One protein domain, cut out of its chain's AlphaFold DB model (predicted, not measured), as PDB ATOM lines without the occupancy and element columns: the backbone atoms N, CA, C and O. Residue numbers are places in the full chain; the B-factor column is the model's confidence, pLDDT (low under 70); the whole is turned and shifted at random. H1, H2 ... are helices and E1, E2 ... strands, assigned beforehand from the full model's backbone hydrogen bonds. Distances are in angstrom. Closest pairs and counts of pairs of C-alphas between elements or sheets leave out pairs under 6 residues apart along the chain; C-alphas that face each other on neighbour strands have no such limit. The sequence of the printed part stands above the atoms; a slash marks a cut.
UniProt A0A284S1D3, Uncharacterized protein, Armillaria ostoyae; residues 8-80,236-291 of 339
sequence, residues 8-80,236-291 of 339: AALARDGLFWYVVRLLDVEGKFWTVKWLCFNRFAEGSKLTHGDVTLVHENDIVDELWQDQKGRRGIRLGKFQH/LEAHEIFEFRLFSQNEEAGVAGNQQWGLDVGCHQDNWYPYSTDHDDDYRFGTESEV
ATOM      1  N   ALA A   8     388.182 297.103 786.302       92.38
ATOM      2  CA  ALA A   8     389.565 296.677 786.425       92.38
ATOM      3  C   ALA A   8     390.505 297.861 786.727       92.38
ATOM      4  O   ALA A   8     390.190 299.014 786.425       92.38
ATOM      5  N   ALA A   9     391.614 297.546 787.387       95.88
ATOM      6  CA  ALA A   9     392.656 298.453 787.853       95.88
ATOM      7  C   ALA A   9     393.997 297.696 787.925       95.88
ATOM      8  O   ALA A   9     394.034 296.475 787.766       95.88
ATOM      9  N   LEU A  10     395.094 298.397 788.206       97.31
ATOM     10  CA  LEU A  10     396.364 297.782 788.585       97.31
ATOM     11  C   LEU A  10     396.512 297.790 790.106       97.31
ATOM     12  O   LEU A  10     396.340 298.836 790.725       97.31
ATOM     13  N   ALA A  11     396.897 296.658 790.694       97.31
ATOM     14  CA  ALA A  11     397.297 296.565 792.095       97.31
ATOM     15  C   ALA A  11     398.736 296.070 792.232       97.31
ATOM     16  O   ALA A  11     399.211 295.250 791.441       97.31
ATOM     17  N   ARG A  12     399.440 296.572 793.243       96.88
ATOM     18  CA  ARG A  12     400.847 296.248 793.471       96.88
ATOM     19  C   ARG A  12     401.020 294.942 794.248       96.88
ATOM     20  O   ARG A  12     400.473 294.792 795.335       96.88
ATOM     21  N   ASP A  13     401.877 294.060 793.738       95.31
ATOM     22  CA  ASP A  13     402.444 292.926 794.476       95.31
ATOM     23  C   ASP A  13     403.974 292.924 794.325       95.31
ATOM     24  O   ASP A  13     404.535 292.857 793.227       95.31
ATOM     25  N   GLY A  14     404.673 293.088 795.449       93.44
ATOM     26  CA  GLY A  14     406.123 293.274 795.471       93.44
ATOM     27  C   GLY A  14     406.594 294.472 794.629       93.44
ATOM     28  O   GLY A  14     406.366 295.643 794.966       93.44
ATOM     29  N   LEU A  15     407.329 294.177 793.553       92.44
ATOM     30  CA  LEU A  15     407.905 295.178 792.647       92.44
ATOM     31  C   LEU A  15     407.017 295.504 791.442       92.44
ATOM     32  O   LEU A  15     407.301 296.494 790.760       92.44
ATOM     33  N   PHE A  16     405.993 294.690 791.187       96.38
ATOM     34  CA  PHE A  16     405.209 294.709 789.959       96.38
ATOM     35  C   PHE A  16     403.744 295.056 790.224       96.38
ATOM     36  O   PHE A  16     403.244 294.934 791.343       96.38
ATOM     37  N   TRP A  17     403.067 295.515 789.177       97.50
ATOM     38  CA  TRP A  17     401.661 295.907 789.200       97.50
ATOM     39  C   TRP A  17     400.851 294.995 788.279       97.50
ATOM     40  O   TRP A  17     401.139 294.920 787.087       97.50
ATOM     41  N   TYR A  18     399.852 294.308 788.828       96.19
ATOM     42  CA  TYR A  18     399.049 293.297 788.135       96.19
ATOM     43  C   TYR A  18     397.600 293.742 787.981       96.19
ATOM     44  O   TYR A  18     397.110 294.563 788.756       96.19
ATOM     45  N   VAL A  19     396.898 293.171 787.002       94.69
ATOM     46  CA  VAL A  19     395.507 293.535 786.727       94.69
ATOM     47  C   VAL A  19     394.584 292.908 787.769       94.69
ATOM     48  O   VAL A  19     394.621 291.705 788.028       94.69
ATOM     49  N   VAL A  20     393.715 293.719 788.355       94.62
ATOM     50  CA  VAL A  20     392.715 293.289 789.332       94.62
ATOM     51  C   VAL A  20     391.349 293.845 788.975       94.62
ATOM     52  O   VAL A  20     391.261 294.874 788.316       94.62
ATOM     53  N   ARG A  21     390.278 293.221 789.468       93.56
ATOM     54  CA  ARG A  21     388.937 293.818 789.483       93.56
ATOM     55  C   ARG A  21     388.585 294.300 790.881       93.56
ATOM     56  O   ARG A  21     388.728 293.566 791.857       93.56
ATOM     57  N   LEU A  22     388.092 295.528 790.967       92.44
ATOM     58  CA  LEU A  22     387.664 296.149 792.214       92.44
ATOM     59  C   LEU A  22     386.294 295.593 792.617       92.44
ATOM     60  O   LEU A  22     385.336 295.697 791.850       92.44
ATOM     61  N   LEU A  23     386.193 294.980 793.796       87.62
ATOM     62  CA  LEU A  23     384.958 294.351 794.275       87.62
ATOM     63  C   LEU A  23     384.211 295.224 795.277       87.62
ATOM     64  O   LEU A  23     382.991 295.331 795.193       87.62
ATOM     65  N   ASP A  24     384.935 295.827 796.215       93.00
ATOM     66  CA  ASP A  24     384.359 296.644 797.282       93.00
ATOM     67  C   ASP A  24     385.410 297.596 797.868       93.00
ATOM     68  O   ASP A  24     386.609 297.414 797.632       93.00
ATOM     69  N   VAL A  25     384.975 298.591 798.640       93.94
ATOM     70  CA  VAL A  25     385.850 299.554 799.317       93.94
ATOM     71  C   VAL A  25     385.391 299.817 800.751       93.94
ATOM     72  O   VAL A  25     384.261 300.231 800.998       93.94
ATOM     73  N   GLU A  26     386.309 299.643 801.702       92.69
ATOM     74  CA  GLU A  26     386.102 299.967 803.112       92.69
ATOM     75  C   GLU A  26     387.219 300.896 803.605       92.69
ATOM     76  O   GLU A  26     388.390 300.525 803.737       92.69
ATOM     77  N   GLY A  27     386.865 302.156 803.865       92.19
ATOM     78  CA  GLY A  27     387.828 303.181 804.260       92.19
ATOM     79  C   GLY A  27     388.884 303.420 803.176       92.19
ATOM     80  O   GLY A  27     388.579 303.997 802.138       92.19
ATOM     81  N   LYS A  28     390.126 303.002 803.446       94.50
ATOM     82  CA  LYS A  28     391.286 303.131 802.541       94.50
ATOM     83  C   LYS A  28     391.718 301.813 801.903       94.50
ATOM     84  O   LYS A  28     392.785 301.745 801.296       94.50
ATOM     85  N   PHE A  29     390.936 300.758 802.084       96.38
ATOM     86  CA  PHE A  29     391.248 299.435 801.572       96.38
ATOM     87  C   PHE A  29     390.199 299.025 800.554       96.38
ATOM     88  O   PHE A  29     389.002 299.217 800.756       96.38
ATOM     89  N   TRP A  30     390.667 298.447 799.459       97.06
ATOM     90  CA  TRP A  30     389.830 297.854 798.436       97.06
ATOM     91  C   TRP A  30     389.911 296.343 798.536       97.06
ATOM     92  O   TRP A  30     391.000 295.773 798.618       97.06
ATOM     93  N   THR A  31     388.755 295.698 798.469       96.25
ATOM     94  CA  THR A  31     388.678 294.270 798.182       96.25
ATOM     95  C   THR A  31     388.853 294.106 796.681       96.25
ATOM     96  O   THR A  31     388.050 294.623 795.900       96.25
ATOM     97  N   VAL A  32     389.902 293.404 796.267       94.00
ATOM     98  CA  VAL A  32     390.237 293.209 794.853       94.00
ATOM     99  C   VAL A  32     390.287 291.728 794.518       94.00
ATOM    100  O   VAL A  32     390.723 290.918 795.334       94.00
ATOM    101  N   LYS A  33     389.850 291.376 793.307       91.06
ATOM    102  CA  LYS A  33     390.065 290.055 792.715       91.06
ATOM    103  C   LYS A  33     391.251 290.125 791.768       91.06
ATOM    104  O   LYS A  33     391.205 290.887 790.803       91.06
ATOM    105  N   TRP A  34     392.274 289.317 792.000       88.25
ATOM    106  CA  TRP A  34     393.400 289.202 791.084       88.25
ATOM    107  C   TRP A  34     392.999 288.356 789.886       88.25
ATOM    108  O   TRP A  34     392.600 287.200 790.037       88.25
ATOM    109  N   LEU A  35     393.068 288.938 788.688       84.81
ATOM    110  CA  LEU A  35     392.566 288.261 787.498       84.81
ATOM    111  C   LEU A  35     393.392 287.007 787.201       84.81
ATOM    112  O   LEU A  35     394.614 286.984 787.374       84.81
ATOM    113  N   CYS A  36     392.721 285.953 786.740       75.56
ATOM    114  CA  CYS A  36     393.347 284.660 786.459       75.56
ATOM    115  C   CYS A  36     394.367 284.713 785.312       75.56
ATOM    116  O   CYS A  36     395.183 283.809 785.190       75.56
ATOM    117  N   PHE A  37     394.390 285.792 784.532       82.25
ATOM    118  CA  PHE A  37     395.323 285.995 783.423       82.25
ATOM    119  C   PHE A  37     396.683 286.572 783.858       82.25
ATOM    120  O   PHE A  37     397.593 286.673 783.035       82.25
ATOM    121  N   ASN A  38     396.853 286.934 785.136       88.06
ATOM    122  CA  ASN A  38     398.143 287.373 785.676       88.06
ATOM    123  C   ASN A  38     399.124 286.208 785.806       88.06
ATOM    124  O   ASN A  38     398.758 285.125 786.247       88.06
ATOM    125  N   ARG A  39     400.397 286.454 785.508       90.88
ATOM    126  CA  ARG A  39     401.510 285.536 785.759       90.88
ATOM    127  C   ARG A  39     402.388 286.145 786.842       90.88
ATOM    128  O   ARG A  39     403.243 286.970 786.539       90.88
ATOM    129  N   PHE A  40     402.154 285.769 788.093       91.00
ATOM    130  CA  PHE A  40     402.877 286.344 789.227       91.00
ATOM    131  C   PHE A  40     404.367 285.990 789.213       91.00
ATOM    132  O   PHE A  40     404.762 284.915 788.759       91.00
ATOM    133  N   ALA A  41     405.188 286.910 789.715       91.81
ATOM    134  CA  ALA A  41     406.623 286.708 789.847       91.81
ATOM    135  C   ALA A  41     406.952 285.615 790.881       91.81
ATOM    136  O   ALA A  41     406.183 285.351 791.811       91.81
ATOM    137  N   GLU A  42     408.134 285.011 790.744       88.25
ATOM    138  CA  GLU A  42     408.631 284.016 791.693       88.25
ATOM    139  C   GLU A  42     408.676 284.594 793.121       88.25
ATOM    140  O   GLU A  42     409.202 285.681 793.362       88.25
ATOM    141  N   GLY A  43     408.091 283.867 794.077       85.31
ATOM    142  CA  GLY A  43     407.991 284.293 795.475       85.31
ATOM    143  C   GLY A  43     406.731 285.091 795.830       85.31
ATOM    144  O   GLY A  43     406.530 285.373 797.016       85.31
ATOM    145  N   SER A  44     405.862 285.412 794.862       89.38
ATOM    146  CA  SER A  44     404.514 285.896 795.174       89.38
ATOM    147  C   SER A  44     403.729 284.839 795.957       89.38
ATOM    148  O   SER A  44     403.882 283.633 795.747       89.38
ATOM    149  N   LYS A  45     402.887 285.298 796.886       91.00
ATOM    150  CA  LYS A  45     401.956 284.438 797.636       91.00
ATOM    151  C   LYS A  45     400.581 284.344 796.974       91.00
ATOM    152  O   LYS A  45     399.736 283.617 797.488       91.00
ATOM    153  N   LEU A  46     400.361 285.108 795.906       86.88
ATOM    154  CA  LEU A  46     399.084 285.192 795.212       86.88
ATOM    155  C   LEU A  46     398.930 284.044 794.216       86.88
ATOM    156  O   LEU A  46     399.890 283.609 793.575       86.88
ATOM    157  N   THR A  47     397.694 283.584 794.063       76.69
ATOM    158  CA  THR A  47     397.274 282.618 793.053       76.69
ATOM    159  C   THR A  47     396.148 283.173 792.179       76.69
ATOM    160  O   THR A  47     395.565 284.227 792.446       76.69
ATOM    161  N   HIS A  48     395.880 282.503 791.058       74.19
ATOM    162  CA  HIS A  48     394.889 282.952 790.082       74.19
ATOM    163  C   HIS A  48     393.486 283.029 790.698       74.19
ATOM    164  O   HIS A  48     392.964 282.031 791.189       74.19
ATOM    165  N   GLY A  49     392.843 284.196 790.602       71.25
ATOM    166  CA  GLY A  49     391.488 284.402 791.113       71.25
ATOM    167  C   GLY A  49     391.406 284.721 792.605       71.25
ATOM    168  O   GLY A  49     390.287 284.859 793.104       71.25
ATOM    169  N   ASP A  50     392.545 284.866 793.297       77.06
ATOM    170  CA  ASP A  50     392.586 285.262 794.704       77.06
ATOM    171  C   ASP A  50     391.815 286.561 794.949       77.06
ATOM    172  O   ASP A  50     391.781 287.469 794.112       77.06
ATOM    173  N   VAL A  51     391.224 286.668 796.137       88.94
ATOM    174  CA  VAL A  51     390.563 287.885 796.610       88.94
ATOM    175  C   VAL A  51     391.287 288.376 797.853       88.94
ATOM    176  O   VAL A  51     391.363 287.660 798.852       88.94
ATOM    177  N   THR A  52     391.822 289.594 797.803       94.69
ATOM    178  CA  THR A  52     392.588 290.177 798.912       94.69
ATOM    179  C   THR A  52     392.191 291.624 799.173       94.69
ATOM    180  O   THR A  52     391.584 292.286 798.335       94.69
ATOM    181  N   LEU A  53     392.576 292.128 800.344       96.44
ATOM    182  CA  LEU A  53     392.508 293.549 800.667       96.44
ATOM    183  C   LEU A  53     393.811 294.232 800.244       96.44
ATOM    184  O   LEU A  53     394.893 293.768 800.601       96.44
ATOM    185  N   VAL A  54     393.703 295.337 799.510       96.62
ATOM    186  CA  VAL A  54     394.837 296.154 799.058       96.62
ATOM    187  C   VAL A  54     394.591 297.609 799.448       96.62
ATOM    188  O   VAL A  54     393.473 298.113 799.345       96.62
ATOM    189  N   HIS A  55     395.621 298.287 799.948       96.62
ATOM    190  CA  HIS A  55     395.521 299.693 800.334       96.62
ATOM    191  C   HIS A  55     395.382 300.588 799.088       96.62
ATOM    192  O   HIS A  55     396.016 300.329 798.072       96.62
ATOM    193  N   GLU A  56     394.607 301.674 799.160       95.19
ATOM    194  CA  GLU A  56     394.307 302.573 798.026       95.19
ATOM    195  C   GLU A  56     395.554 303.105 797.297       95.19
ATOM    196  O   GLU A  56     395.534 303.294 796.089       95.19
ATOM    197  N   ASN A  57     396.654 303.312 798.027       94.94
ATOM    198  CA  ASN A  57     397.934 303.781 797.475       94.94
ATOM    199  C   ASN A  57     398.647 302.743 796.598       94.94
ATOM    200  O   ASN A  57     399.521 303.104 795.814       94.94
ATOM    201  N   ASP A  58     398.302 301.470 796.761       96.81
ATOM    202  CA  ASP A  58     398.838 300.350 795.994       96.81
ATOM    203  C   ASP A  58     397.867 299.938 794.878       96.81
ATOM    204  O   ASP A  58     397.949 298.821 794.368       96.81
ATOM    205  N   ILE A  59     396.948 300.841 794.500       96.56
ATOM    206  CA  ILE A  59     395.999 300.680 793.399       96.56
ATOM    207  C   ILE A  59     396.041 301.913 792.500       96.56
ATOM    208  O   ILE A  59     395.948 303.048 792.966       96.56
ATOM    209  N   VAL A  60     396.125 301.689 791.193       95.81
ATOM    210  CA  VAL A  60     395.994 302.745 790.188       95.81
ATOM    211  C   VAL A  60     395.037 302.329 789.081       95.81
ATOM    212  O   VAL A  60     394.847 301.147 788.805       95.81
ATOM    213  N   ASP A  61     394.418 303.319 788.454       93.50
ATOM    214  CA  ASP A  61     393.638 303.150 787.234       93.50
ATOM    215  C   ASP A  61     394.572 303.086 786.008       93.50
ATOM    216  O   ASP A  61     395.741 302.711 786.098       93.50
ATOM    217  N   GLU A  62     394.072 303.465 784.840       92.19
ATOM    218  CA  GLU A  62     394.847 303.558 783.606       92.19
ATOM    219  C   GLU A  62     395.851 304.723 783.582       92.19
ATOM    220  O   GLU A  62     396.677 304.781 782.670       92.19
ATOM    221  N   LEU A  63     395.811 305.658 784.541       94.19
ATOM    222  CA  LEU A  63     396.710 306.818 784.598       94.19
ATOM    223  C   LEU A  63     396.716 307.669 783.302       94.19
ATOM    224  O   LEU A  63     397.766 308.145 782.866       94.19
ATOM    225  N   TRP A  64     395.562 307.855 782.652       92.31
ATOM    226  CA  TRP A  64     395.451 308.752 781.490       92.31
ATOM    227  C   TRP A  64     395.896 310.175 781.834       92.31
ATOM    228  O   TRP A  64     395.631 310.669 782.928       92.31
ATOM    229  N   GLN A  65     396.604 310.819 780.897       91.25
ATOM    230  CA  GLN A  65     397.248 312.131 781.069       91.25
ATOM    231  C   GLN A  65     398.319 312.205 782.184       91.25
ATOM    232  O   GLN A  65     398.955 313.245 782.351       91.25
ATOM    233  N   ASP A  66     398.588 311.119 782.916       93.38
ATOM    234  CA  ASP A  66     399.579 311.058 783.995       93.38
ATOM    235  C   ASP A  66     400.842 310.316 783.534       93.38
ATOM    236  O   ASP A  66     401.105 309.160 783.877       93.38
ATOM    237  N   GLN A  67     401.643 311.012 782.719       91.56
ATOM    238  CA  GLN A  67     402.889 310.472 782.173       91.56
ATOM    239  C   GLN A  67     403.830 310.011 783.292       91.56
ATOM    240  O   GLN A  67     404.374 308.910 783.238       91.56
ATOM    241  N   LYS A  68     404.010 310.837 784.327       92.44
ATOM    242  CA  LYS A  68     404.933 310.545 785.429       92.44
ATOM    243  C   LYS A  68     404.498 309.307 786.214       92.44
ATOM    244  O   LYS A  68     405.348 308.499 786.582       92.44
ATOM    245  N   GLY A  69     403.195 309.148 786.449       93.88
ATOM    246  CA  GLY A  69     402.637 307.963 787.090       93.88
ATOM    247  C   GLY A  69     402.950 306.685 786.311       93.88
ATOM    248  O   GLY A  69     403.508 305.751 786.886       93.88
ATOM    249  N   ARG A  70     402.679 306.662 784.996       93.56
ATOM    250  CA  ARG A  70     402.956 305.486 784.149       93.56
ATOM    251  C   ARG A  70     404.440 305.118 784.126       93.56
ATOM    252  O   ARG A  70     404.796 303.954 784.316       93.56
ATOM    253  N   ARG A  71     405.318 306.112 783.978       93.19
ATOM    254  CA  ARG A  71     406.777 305.902 783.957       93.19
ATOM    255  C   ARG A  71     407.324 305.313 785.248       93.19
ATOM    256  O   ARG A  71     408.316 304.592 785.199       93.19
ATOM    257  N   GLY A  72     406.673 305.580 786.379       93.38
ATOM    258  CA  GLY A  72     407.043 305.064 787.697       93.38
ATOM    259  C   GLY A  72     406.570 303.638 788.002       93.38
ATOM    260  O   GLY A  72     406.838 303.142 789.097       93.38
ATOM    261  N   ILE A  73     405.864 302.975 787.080       95.12
ATOM    262  CA  ILE A  73     405.225 301.677 787.325       95.12
ATOM    263  C   ILE A  73     405.822 300.576 786.453       95.12
ATOM    264  O   ILE A  73     405.812 300.650 785.226       95.12
ATOM    265  N   ARG A  74     406.282 299.499 787.102       94.06
ATOM    266  CA  ARG A  74     406.646 298.246 786.435       94.06
ATOM    267  C   ARG A  74     405.440 297.323 786.393       94.06
ATOM    268  O   ARG A  74     404.970 296.884 787.440       94.06
ATOM    269  N   LEU A  75     404.966 297.008 785.198       95.62
ATOM    270  CA  LEU A  75     403.890 296.050 785.008       95.62
ATOM    271  C   LEU A  75     404.363 294.627 785.328       95.62
ATOM    272  O   LEU A  75     405.490 294.228 785.018       95.62
ATOM    273  N   GLY A  76     403.482 293.889 785.990       94.81
ATOM    274  CA  GLY A  76     403.543 292.444 786.112       94.81
ATOM    275  C   GLY A  76     403.040 291.798 784.831       94.81
ATOM    276  O   GLY A  76     402.252 292.392 784.096       94.81
ATOM    277  N   LYS A  77     403.516 290.589 784.541       92.62
ATOM    278  CA  LYS A  77     403.166 289.905 783.299       92.62
ATOM    279  C   LYS A  77     401.732 289.397 783.358       92.62
ATOM    280  O   LYS A  77     401.341 288.774 784.341       92.62
ATOM    281  N   PHE A  78     400.966 289.600 782.295       91.19
ATOM    282  CA  PHE A  78     399.643 289.002 782.128       91.19
ATOM    283  C   PHE A  78     399.413 288.599 780.672       91.19
ATOM    284  O   PHE A  78     400.173 288.974 779.785       91.19
ATOM    285  N   GLN A  79     398.407 287.761 780.453       88.19
ATOM    286  CA  GLN A  79     397.984 287.331 779.124       88.19
ATOM    287  C   GLN A  79     397.031 288.365 778.509       88.19
ATOM    288  O   GLN A  79     396.146 288.864 779.212       88.19
ATOM    289  N   HIS A  80     397.198 288.680 777.224       86.81
ATOM    290  CA  HIS A  80     396.336 289.646 776.536       86.81
ATOM    291  C   HIS A  80     394.905 289.109 776.405       86.81
ATOM    292  O   HIS A  80     394.693 287.901 776.278       86.81
ATOM    293  N   LEU A 236     387.195 288.775 782.151       81.12
ATOM    294  CA  LEU A 236     387.684 288.949 780.773       81.12
ATOM    295  C   LEU A 236     387.200 290.245 780.105       81.12
ATOM    296  O   LEU A 236     387.994 290.907 779.448       81.12
ATOM    297  N   GLU A 237     385.935 290.636 780.269       82.56
ATOM    298  CA  GLU A 237     385.424 291.895 779.706       82.56
ATOM    299  C   GLU A 237     386.056 293.103 780.409       82.56
ATOM    300  O   GLU A 237     386.509 294.045 779.756       82.56
ATOM    301  N   ALA A 238     386.157 293.066 781.744       83.44
ATOM    302  CA  ALA A 238     386.865 294.103 782.486       83.44
ATOM    303  C   ALA A 238     388.345 294.158 782.086       83.44
ATOM    304  O   ALA A 238     388.882 295.258 781.958       83.44
ATOM    305  N   HIS A 239     388.981 293.002 781.866       87.44
ATOM    306  CA  HIS A 239     390.362 292.899 781.395       87.44
ATOM    307  C   HIS A 239     390.537 293.526 780.016       87.44
ATOM    308  O   HIS A 239     391.374 294.403 779.874       87.44
ATOM    309  N   GLU A 240     389.707 293.165 779.036       87.00
ATOM    310  CA  GLU A 240     389.766 293.707 777.672       87.00
ATOM    311  C   GLU A 240     389.600 295.231 777.647       87.00
ATOM    312  O   GLU A 240     390.408 295.950 777.059       87.00
ATOM    313  N   ILE A 241     388.573 295.743 778.332       86.38
ATOM    314  CA  ILE A 241     388.315 297.185 778.398       86.38
ATOM    315  C   ILE A 241     389.483 297.908 779.076       86.38
ATOM    316  O   ILE A 241     389.849 299.016 778.678       86.38
ATOM    317  N   PHE A 242     390.043 297.323 780.134       90.88
ATOM    318  CA  PHE A 242     391.129 297.948 780.878       90.88
ATOM    319  C   PHE A 242     392.455 297.893 780.129       90.88
ATOM    320  O   PHE A 242     393.148 298.903 780.064       90.88
ATOM    321  N   GLU A 243     392.773 296.766 779.503       90.25
ATOM    322  CA  GLU A 243     393.923 296.588 778.624       90.25
ATOM    323  C   GLU A 243     393.924 297.611 777.486       90.25
ATOM    324  O   GLU A 243     394.928 298.299 777.280       90.25
ATOM    325  N   PHE A 244     392.776 297.796 776.824       87.31
ATOM    326  CA  PHE A 244     392.615 298.843 775.821       87.31
ATOM    327  C   PHE A 244     393.015 300.211 776.388       87.31
ATOM    328  O   PHE A 244     393.814 300.920 775.784       87.31
ATOM    329  N   ARG A 245     392.543 300.581 777.586       88.81
ATOM    330  CA  ARG A 245     392.883 301.876 778.211       88.81
ATOM    331  C   ARG A 245     394.336 301.968 778.683       88.81
ATOM    332  O   ARG A 245     394.932 303.048 778.598       88.81
ATOM    333  N   LEU A 246     394.920 300.871 779.166       90.06
ATOM    334  CA  LEU A 246     396.319 300.815 779.593       90.06
ATOM    335  C   LEU A 246     397.264 301.157 778.438       90.06
ATOM    336  O   LEU A 246     398.233 301.892 778.649       90.06
ATOM    337  N   PHE A 247     396.954 300.679 777.231       88.88
ATOM    338  CA  PHE A 247     397.842 300.776 776.070       88.88
ATOM    339  C   PHE A 247     397.332 301.697 774.950       88.88
ATOM    340  O   PHE A 247     398.018 301.867 773.943       88.88
ATOM    341  N   SER A 248     396.180 302.347 775.143       85.62
ATOM    342  CA  SER A 248     395.643 303.360 774.227       85.62
ATOM    343  C   SER A 248     396.618 304.517 774.013       85.62
ATOM    344  O   SER A 248     397.098 305.131 774.969       85.62
ATOM    345  N   GLN A 249     396.826 304.859 772.743       84.31
ATOM    346  CA  GLN A 249     397.608 306.009 772.269       84.31
ATOM    347  C   GLN A 249     396.699 307.094 771.660       84.31
ATOM    348  O   GLN A 249     397.112 307.829 770.770       84.31
ATOM    349  N   ASN A 250     395.445 307.186 772.102       83.50
ATOM    350  CA  ASN A 250     394.499 308.187 771.611       83.50
ATOM    351  C   ASN A 250     394.744 309.571 772.252       83.50
ATOM    352  O   ASN A 250     395.553 309.735 773.173       83.50
ATOM    353  N   GLU A 251     394.029 310.594 771.775       84.38
ATOM    354  CA  GLU A 251     394.126 311.951 772.332       84.38
ATOM    355  C   GLU A 251     393.758 312.007 773.827       84.38
ATOM    356  O   GLU A 251     394.375 312.758 774.586       84.38
ATOM    357  N   GLU A 252     392.808 311.173 774.267       85.94
ATOM    358  CA  GLU A 252     392.336 311.112 775.657       85.94
ATOM    359  C   GLU A 252     393.402 310.595 776.631       85.94
ATOM    360  O   GLU A 252     393.500 311.092 777.756       85.94
ATOM    361  N   ALA A 253     394.241 309.650 776.203       84.56
ATOM    362  CA  ALA A 253     395.391 309.185 776.970       84.56
ATOM    363  C   ALA A 253     396.526 310.225 776.988       84.56
ATOM    364  O   ALA A 253     397.295 310.293 777.955       84.56
ATOM    365  N   GLY A 254     396.623 311.054 775.943       87.88
ATOM    366  CA  GLY A 254     397.617 312.120 775.815       87.88
ATOM    367  C   GLY A 254     399.046 311.584 775.755       87.88
ATOM    368  O   GLY A 254     399.305 310.506 775.222       87.88
ATOM    369  N   VAL A 255     400.000 312.324 776.329       87.56
ATOM    370  CA  VAL A 255     401.423 311.917 776.353       87.56
ATOM    371  C   VAL A 255     401.621 310.604 777.121       87.56
ATOM    372  O   VAL A 255     402.472 309.797 776.760       87.56
ATOM    373  N   ALA A 256     400.800 310.345 778.145       88.38
ATOM    374  CA  ALA A 256     400.830 309.101 778.912       88.38
ATOM    375  C   ALA A 256     400.540 307.862 778.038       88.38
ATOM    376  O   ALA A 256     401.050 306.776 778.317       88.38
ATOM    377  N   GLY A 257     399.760 308.026 776.964       85.31
ATOM    378  CA  GLY A 257     399.460 306.970 775.997       85.31
ATOM    379  C   GLY A 257     400.679 306.476 775.219       85.31
ATOM    380  O   GLY A 257     400.719 305.314 774.829       85.31
ATOM    381  N   ASN A 258     401.702 307.318 775.047       87.19
ATOM    382  CA  ASN A 258     402.843 307.067 774.168       87.19
ATOM    383  C   ASN A 258     403.888 306.127 774.803       87.19
ATOM    384  O   ASN A 258     405.001 306.535 775.113       87.19
ATOM    385  N   GLN A 259     403.492 304.887 775.079       87.50
ATOM    386  CA  GLN A 259     404.344 303.802 775.575       87.50
ATOM    387  C   GLN A 259     405.176 304.130 776.833       87.50
ATOM    388  O   GLN A 259     406.341 303.762 776.963       87.50
ATOM    389  N   GLN A 260     404.565 304.825 777.795       90.38
ATOM    390  CA  GLN A 260     405.278 305.423 778.929       90.38
ATOM    391  C   GLN A 260     405.528 304.491 780.122       90.38
ATOM    392  O   GLN A 260     406.212 304.897 781.056       90.38
ATOM    393  N   TRP A 261     404.962 303.283 780.153       92.19
ATOM    394  CA  TRP A 261     405.059 302.405 781.324       92.19
ATOM    395  C   TRP A 261     406.510 302.018 781.656       92.19
ATOM    396  O   TRP A 261     407.273 301.613 780.787       92.19
ATOM    397  N   GLY A 262     406.894 302.137 782.931       90.12
ATOM    398  CA  GLY A 262     408.164 301.626 783.471       90.12
ATOM    399  C   GLY A 262     409.435 302.389 783.089       90.12
ATOM    400  O   GLY A 262     410.507 302.067 783.606       90.12
ATOM    401  N   LEU A 263     409.339 303.422 782.245       89.06
ATOM    402  CA  LEU A 263     410.507 304.120 781.705       89.06
ATOM    403  C   LEU A 263     411.412 304.764 782.766       89.06
ATOM    404  O   LEU A 263     412.586 304.955 782.482       89.06
ATOM    405  N   ASP A 264     410.940 305.056 783.982       90.06
ATOM    406  CA  ASP A 264     411.773 305.641 785.050       90.06
ATOM    407  C   ASP A 264     412.253 304.631 786.100       90.06
ATOM    408  O   ASP A 264     413.092 304.973 786.932       90.06
ATOM    409  N   VAL A 265     411.728 303.405 786.101       87.19
ATOM    410  CA  VAL A 265     411.938 302.428 787.192       87.19
ATOM    411  C   VAL A 265     412.449 301.064 786.721       87.19
ATOM    412  O   VAL A 265     412.715 300.189 787.550       87.19
ATOM    413  N   GLY A 266     412.620 300.889 785.409       84.56
ATOM    414  CA  GLY A 266     413.232 299.719 784.783       84.56
ATOM    415  C   GLY A 266     412.227 298.746 784.169       84.56
ATOM    416  O   GLY A 266     411.026 299.013 784.114       84.56
ATOM    417  N   CYS A 267     412.739 297.604 783.705       85.94
ATOM    418  CA  CYS A 267     411.958 296.601 782.984       85.94
ATOM    419  C   CYS A 267     410.735 296.097 783.761       85.94
ATOM    420  O   CYS A 267     410.731 295.980 784.992       85.94
ATOM    421  N   HIS A 268     409.705 295.736 783.002       91.88
ATOM    422  CA  HIS A 268     408.575 294.949 783.483       91.88
ATOM    423  C   HIS A 268     409.004 293.524 783.852       91.88
ATOM    424  O   HIS A 268     410.135 293.106 783.592       91.88
ATOM    425  N   GLN A 269     408.100 292.777 784.487       92.62
ATOM    426  CA  GLN A 269     408.378 291.412 784.928       92.62
ATOM    427  C   GLN A 269     408.893 290.540 783.775       92.62
ATOM    428  O   GLN A 269     408.319 290.548 782.690       92.62
ATOM    429  N   ASP A 270     409.961 289.777 784.021       87.94
ATOM    430  CA  ASP A 270     410.581 288.866 783.046       87.94
ATOM    431  C   ASP A 270     410.978 289.548 781.721       87.94
ATOM    432  O   ASP A 270     410.957 288.910 780.668       87.94
ATOM    433  N   ASN A 271     411.301 290.850 781.761       84.31
ATOM    434  CA  ASN A 271     411.539 291.696 780.584       84.31
ATOM    435  C   ASN A 271     410.376 291.660 779.578       84.31
ATOM    436  O   ASN A 271     410.572 291.706 778.366       84.31
ATOM    437  N   TRP A 272     409.147 291.535 780.079       87.81
ATOM    438  CA  TRP A 272     407.960 291.488 779.241       87.81
ATOM    439  C   TRP A 272     407.701 292.834 778.555       87.81
ATOM    440  O   TRP A 272     407.711 293.884 779.195       87.81
ATOM    441  N   TYR A 273     407.431 292.792 777.250       85.69
ATOM    442  CA  TYR A 273     407.014 293.948 776.466       85.69
ATOM    443  C   TYR A 273     405.484 293.926 776.287       85.69
ATOM    444  O   TYR A 273     404.983 293.021 775.618       85.69
ATOM    445  N   PRO A 274     404.737 294.865 776.900       83.81
ATOM    446  CA  PRO A 274     403.282 294.783 777.031       83.81
ATOM    447  C   PRO A 274     402.516 295.425 775.868       83.81
ATOM    448  O   PRO A 274     401.294 295.344 775.825       83.81
ATOM    449  N   TYR A 275     403.195 296.102 774.941       82.00
ATOM    450  CA  TYR A 275     402.537 296.728 773.797       82.00
ATOM    451  C   TYR A 275     402.463 295.721 772.645       82.00
ATOM    452  O   TYR A 275     403.494 295.228 772.182       82.00
ATOM    453  N   SER A 276     401.254 295.413 772.172       65.06
ATOM    454  CA  SER A 276     401.068 294.629 770.949       65.06
ATOM    455  C   SER A 276     401.520 295.438 769.725       65.06
ATOM    456  O   SER A 276     401.542 296.666 769.751       65.06
ATOM    457  N   THR A 277     401.904 294.758 768.643       52.25
ATOM    458  CA  THR A 277     402.320 295.409 767.386       52.25
ATOM    459  C   THR A 277     401.159 295.752 766.453       52.25
ATOM    460  O   THR A 277     401.383 296.414 765.441       52.25
ATOM    461  N   ASP A 278     399.949 295.296 766.778       49.75
ATOM    462  CA  ASP A 278     398.750 295.526 765.978       49.75
ATOM    463  C   ASP A 278     397.990 296.713 766.557       49.75
ATOM    464  O   ASP A 278     397.704 296.787 767.755       49.75
ATOM    465  N   HIS A 279     397.766 297.699 765.706       50.91
ATOM    466  CA  HIS A 279     397.535 299.061 766.123       50.91
ATOM    467  C   HIS A 279     396.431 299.683 765.236       50.91
ATOM    468  O   HIS A 279     396.587 299.704 764.018       50.91
ATOM    469  N   ASP A 280     395.329 300.156 765.844       51.91
ATOM    470  CA  ASP A 280     394.124 300.746 765.213       51.91
ATOM    471  C   ASP A 280     394.352 302.162 764.656       51.91
ATOM    472  O   ASP A 280     394.912 303.000 765.340       51.91
ATOM    473  N   ASP A 281     393.811 302.495 763.482       49.38
ATOM    474  CA  ASP A 281     394.082 303.732 762.713       49.38
ATOM    475  C   ASP A 281     393.902 305.107 763.428       49.38
ATOM    476  O   ASP A 281     394.259 306.135 762.851       49.38
ATOM    477  N   ASP A 282     393.401 305.172 764.668       57.06
ATOM    478  CA  ASP A 282     393.063 306.405 765.409       57.06
ATOM    479  C   ASP A 282     394.157 306.850 766.415       57.06
ATOM    480  O   ASP A 282     393.909 307.168 767.584       57.06
ATOM    481  N   TYR A 283     395.420 306.840 765.971       65.31
ATOM    482  CA  TYR A 283     396.585 307.193 766.795       65.31
ATOM    483  C   TYR A 283     396.786 308.697 766.973       65.31
ATOM    484  O   TYR A 283     396.898 309.457 766.007       65.31
ATOM    485  N   ARG A 284     397.061 309.112 768.214       75.12
ATOM    486  CA  ARG A 284     397.841 310.325 768.458       75.12
ATOM    487  C   ARG A 284     399.287 310.033 768.057       75.12
ATOM    488  O   ARG A 284     399.972 309.258 768.720       75.12
ATOM    489  N   PHE A 285     399.780 310.683 767.005       62.50
ATOM    490  CA  PHE A 285     401.202 310.630 766.652       62.50
ATOM    491  C   PHE A 285     402.034 311.315 767.745       62.50
ATOM    492  O   PHE A 285     402.187 312.537 767.761       62.50
ATOM    493  N   GLY A 286     402.543 310.524 768.688       64.50
ATOM    494  CA  GLY A 286     403.532 310.972 769.657       64.50
ATOM    495  C   GLY A 286     404.906 311.179 769.015       64.50
ATOM    496  O   GLY A 286     405.187 310.669 767.929       64.50
ATOM    497  N   THR A 287     405.774 311.947 769.668       72.38
ATOM    498  CA  THR A 287     407.145 312.184 769.182       72.38
ATOM    499  C   THR A 287     408.148 311.291 769.907       72.38
ATOM    500  O   THR A 287     407.928 310.907 771.053       72.38
ATOM    501  N   GLU A 288     409.285 310.981 769.275       67.12
ATOM    502  CA  GLU A 288     410.357 310.190 769.910       67.12
ATOM    503  C   GLU A 288     410.844 310.824 771.226       67.12
ATOM    504  O   GLU A 288     411.124 310.114 772.184       67.12
ATOM    505  N   SER A 289     410.849 312.160 771.313       72.44
ATOM    506  CA  SER A 289     411.226 312.892 772.532       72.44
ATOM    507  C   SER A 289     410.263 312.692 773.705       72.44
ATOM    508  O   SER A 289     410.599 313.012 774.841       72.44
ATOM    509  N   GLU A 290     409.041 312.219 773.451       78.12
ATOM    510  CA  GLU A 290     408.105 311.882 774.524       78.12
ATOM    511  C   GLU A 290     408.445 310.524 775.156       78.12
ATOM    512  O   GLU A 290     408.133 310.320 776.327       78.12
ATOM    513  N   VAL A 291     409.108 309.616 774.427       74.00
ATOM    514  CA  VAL A 291     409.371 308.216 774.824       74.00
ATOM    515  C   VAL A 291     410.855 307.998 775.115       74.00
ATOM    516  O   VAL A 291     411.520 307.150 774.526       74.00
TER     517      VAL A 291
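This is residues 8 to 80 and 236 to 291 of the 339 residues of an uncharacterized protein of Armillaria ostoyae (UniProt A0A284S1D3). With little regular structure, the domain has a strongly twisted four-strand sheet at one end, helix H2 across E1 and E2 as a second layer, and loops with short helices H1 and H3 towards the other end. The sheet, E1 E2 E3 E4, is an antiparallel meander, each strand beside the one before. The 129 printed residues, 49 in named elements E1 E2 E3 E4 H1 H2 H3, are mixed in class and compact: radius of gyration of the C-alphas 14.5 A, spans 39 by 29 by 25 A.

E2, residues 16 to 26, forms hairpins with E1, residues 8 to 13 (N 11 to O 18, 2.9 A), and E3, residues 29 to 34 (N 23 to O 31, 2.8 A). E3 and E4, residues 51 to 55, form another (N 30 to O 54, 2.8 A). H2, residues 236 to 247, is on the sheet at a height of 9.1 A; its C-alpha closest to E1 is Ala 238, 5.4 A from that of Ala 8. H1, residues 67 to 71, touches H3, residues 254 to 257; the closest C-alphas, Gln 67 and Ala 256, are 4.1 A apart. Every O i to N i+4 pair is within hydrogen-bond range in H1 and H2; H3 is too short for one.

E1 begins at C-alpha 8 (389.565, 296.677, 786.425); H3 ends at C-alpha 257 (399.460, 306.970, 775.997). E2 is 23.8 A long and H2 16.3 A.

The farthest C-alphas, Glu 26 and Glu 288, are 42.4 A apart. Residues 81 to 235 are cut out, a gap of 9.7 A between C-alphas 80 and 236. E3 to E4 and E4 to H1 are long links. Residues 276 to 283, 285 to 286 and 288 have pLDDT under 70.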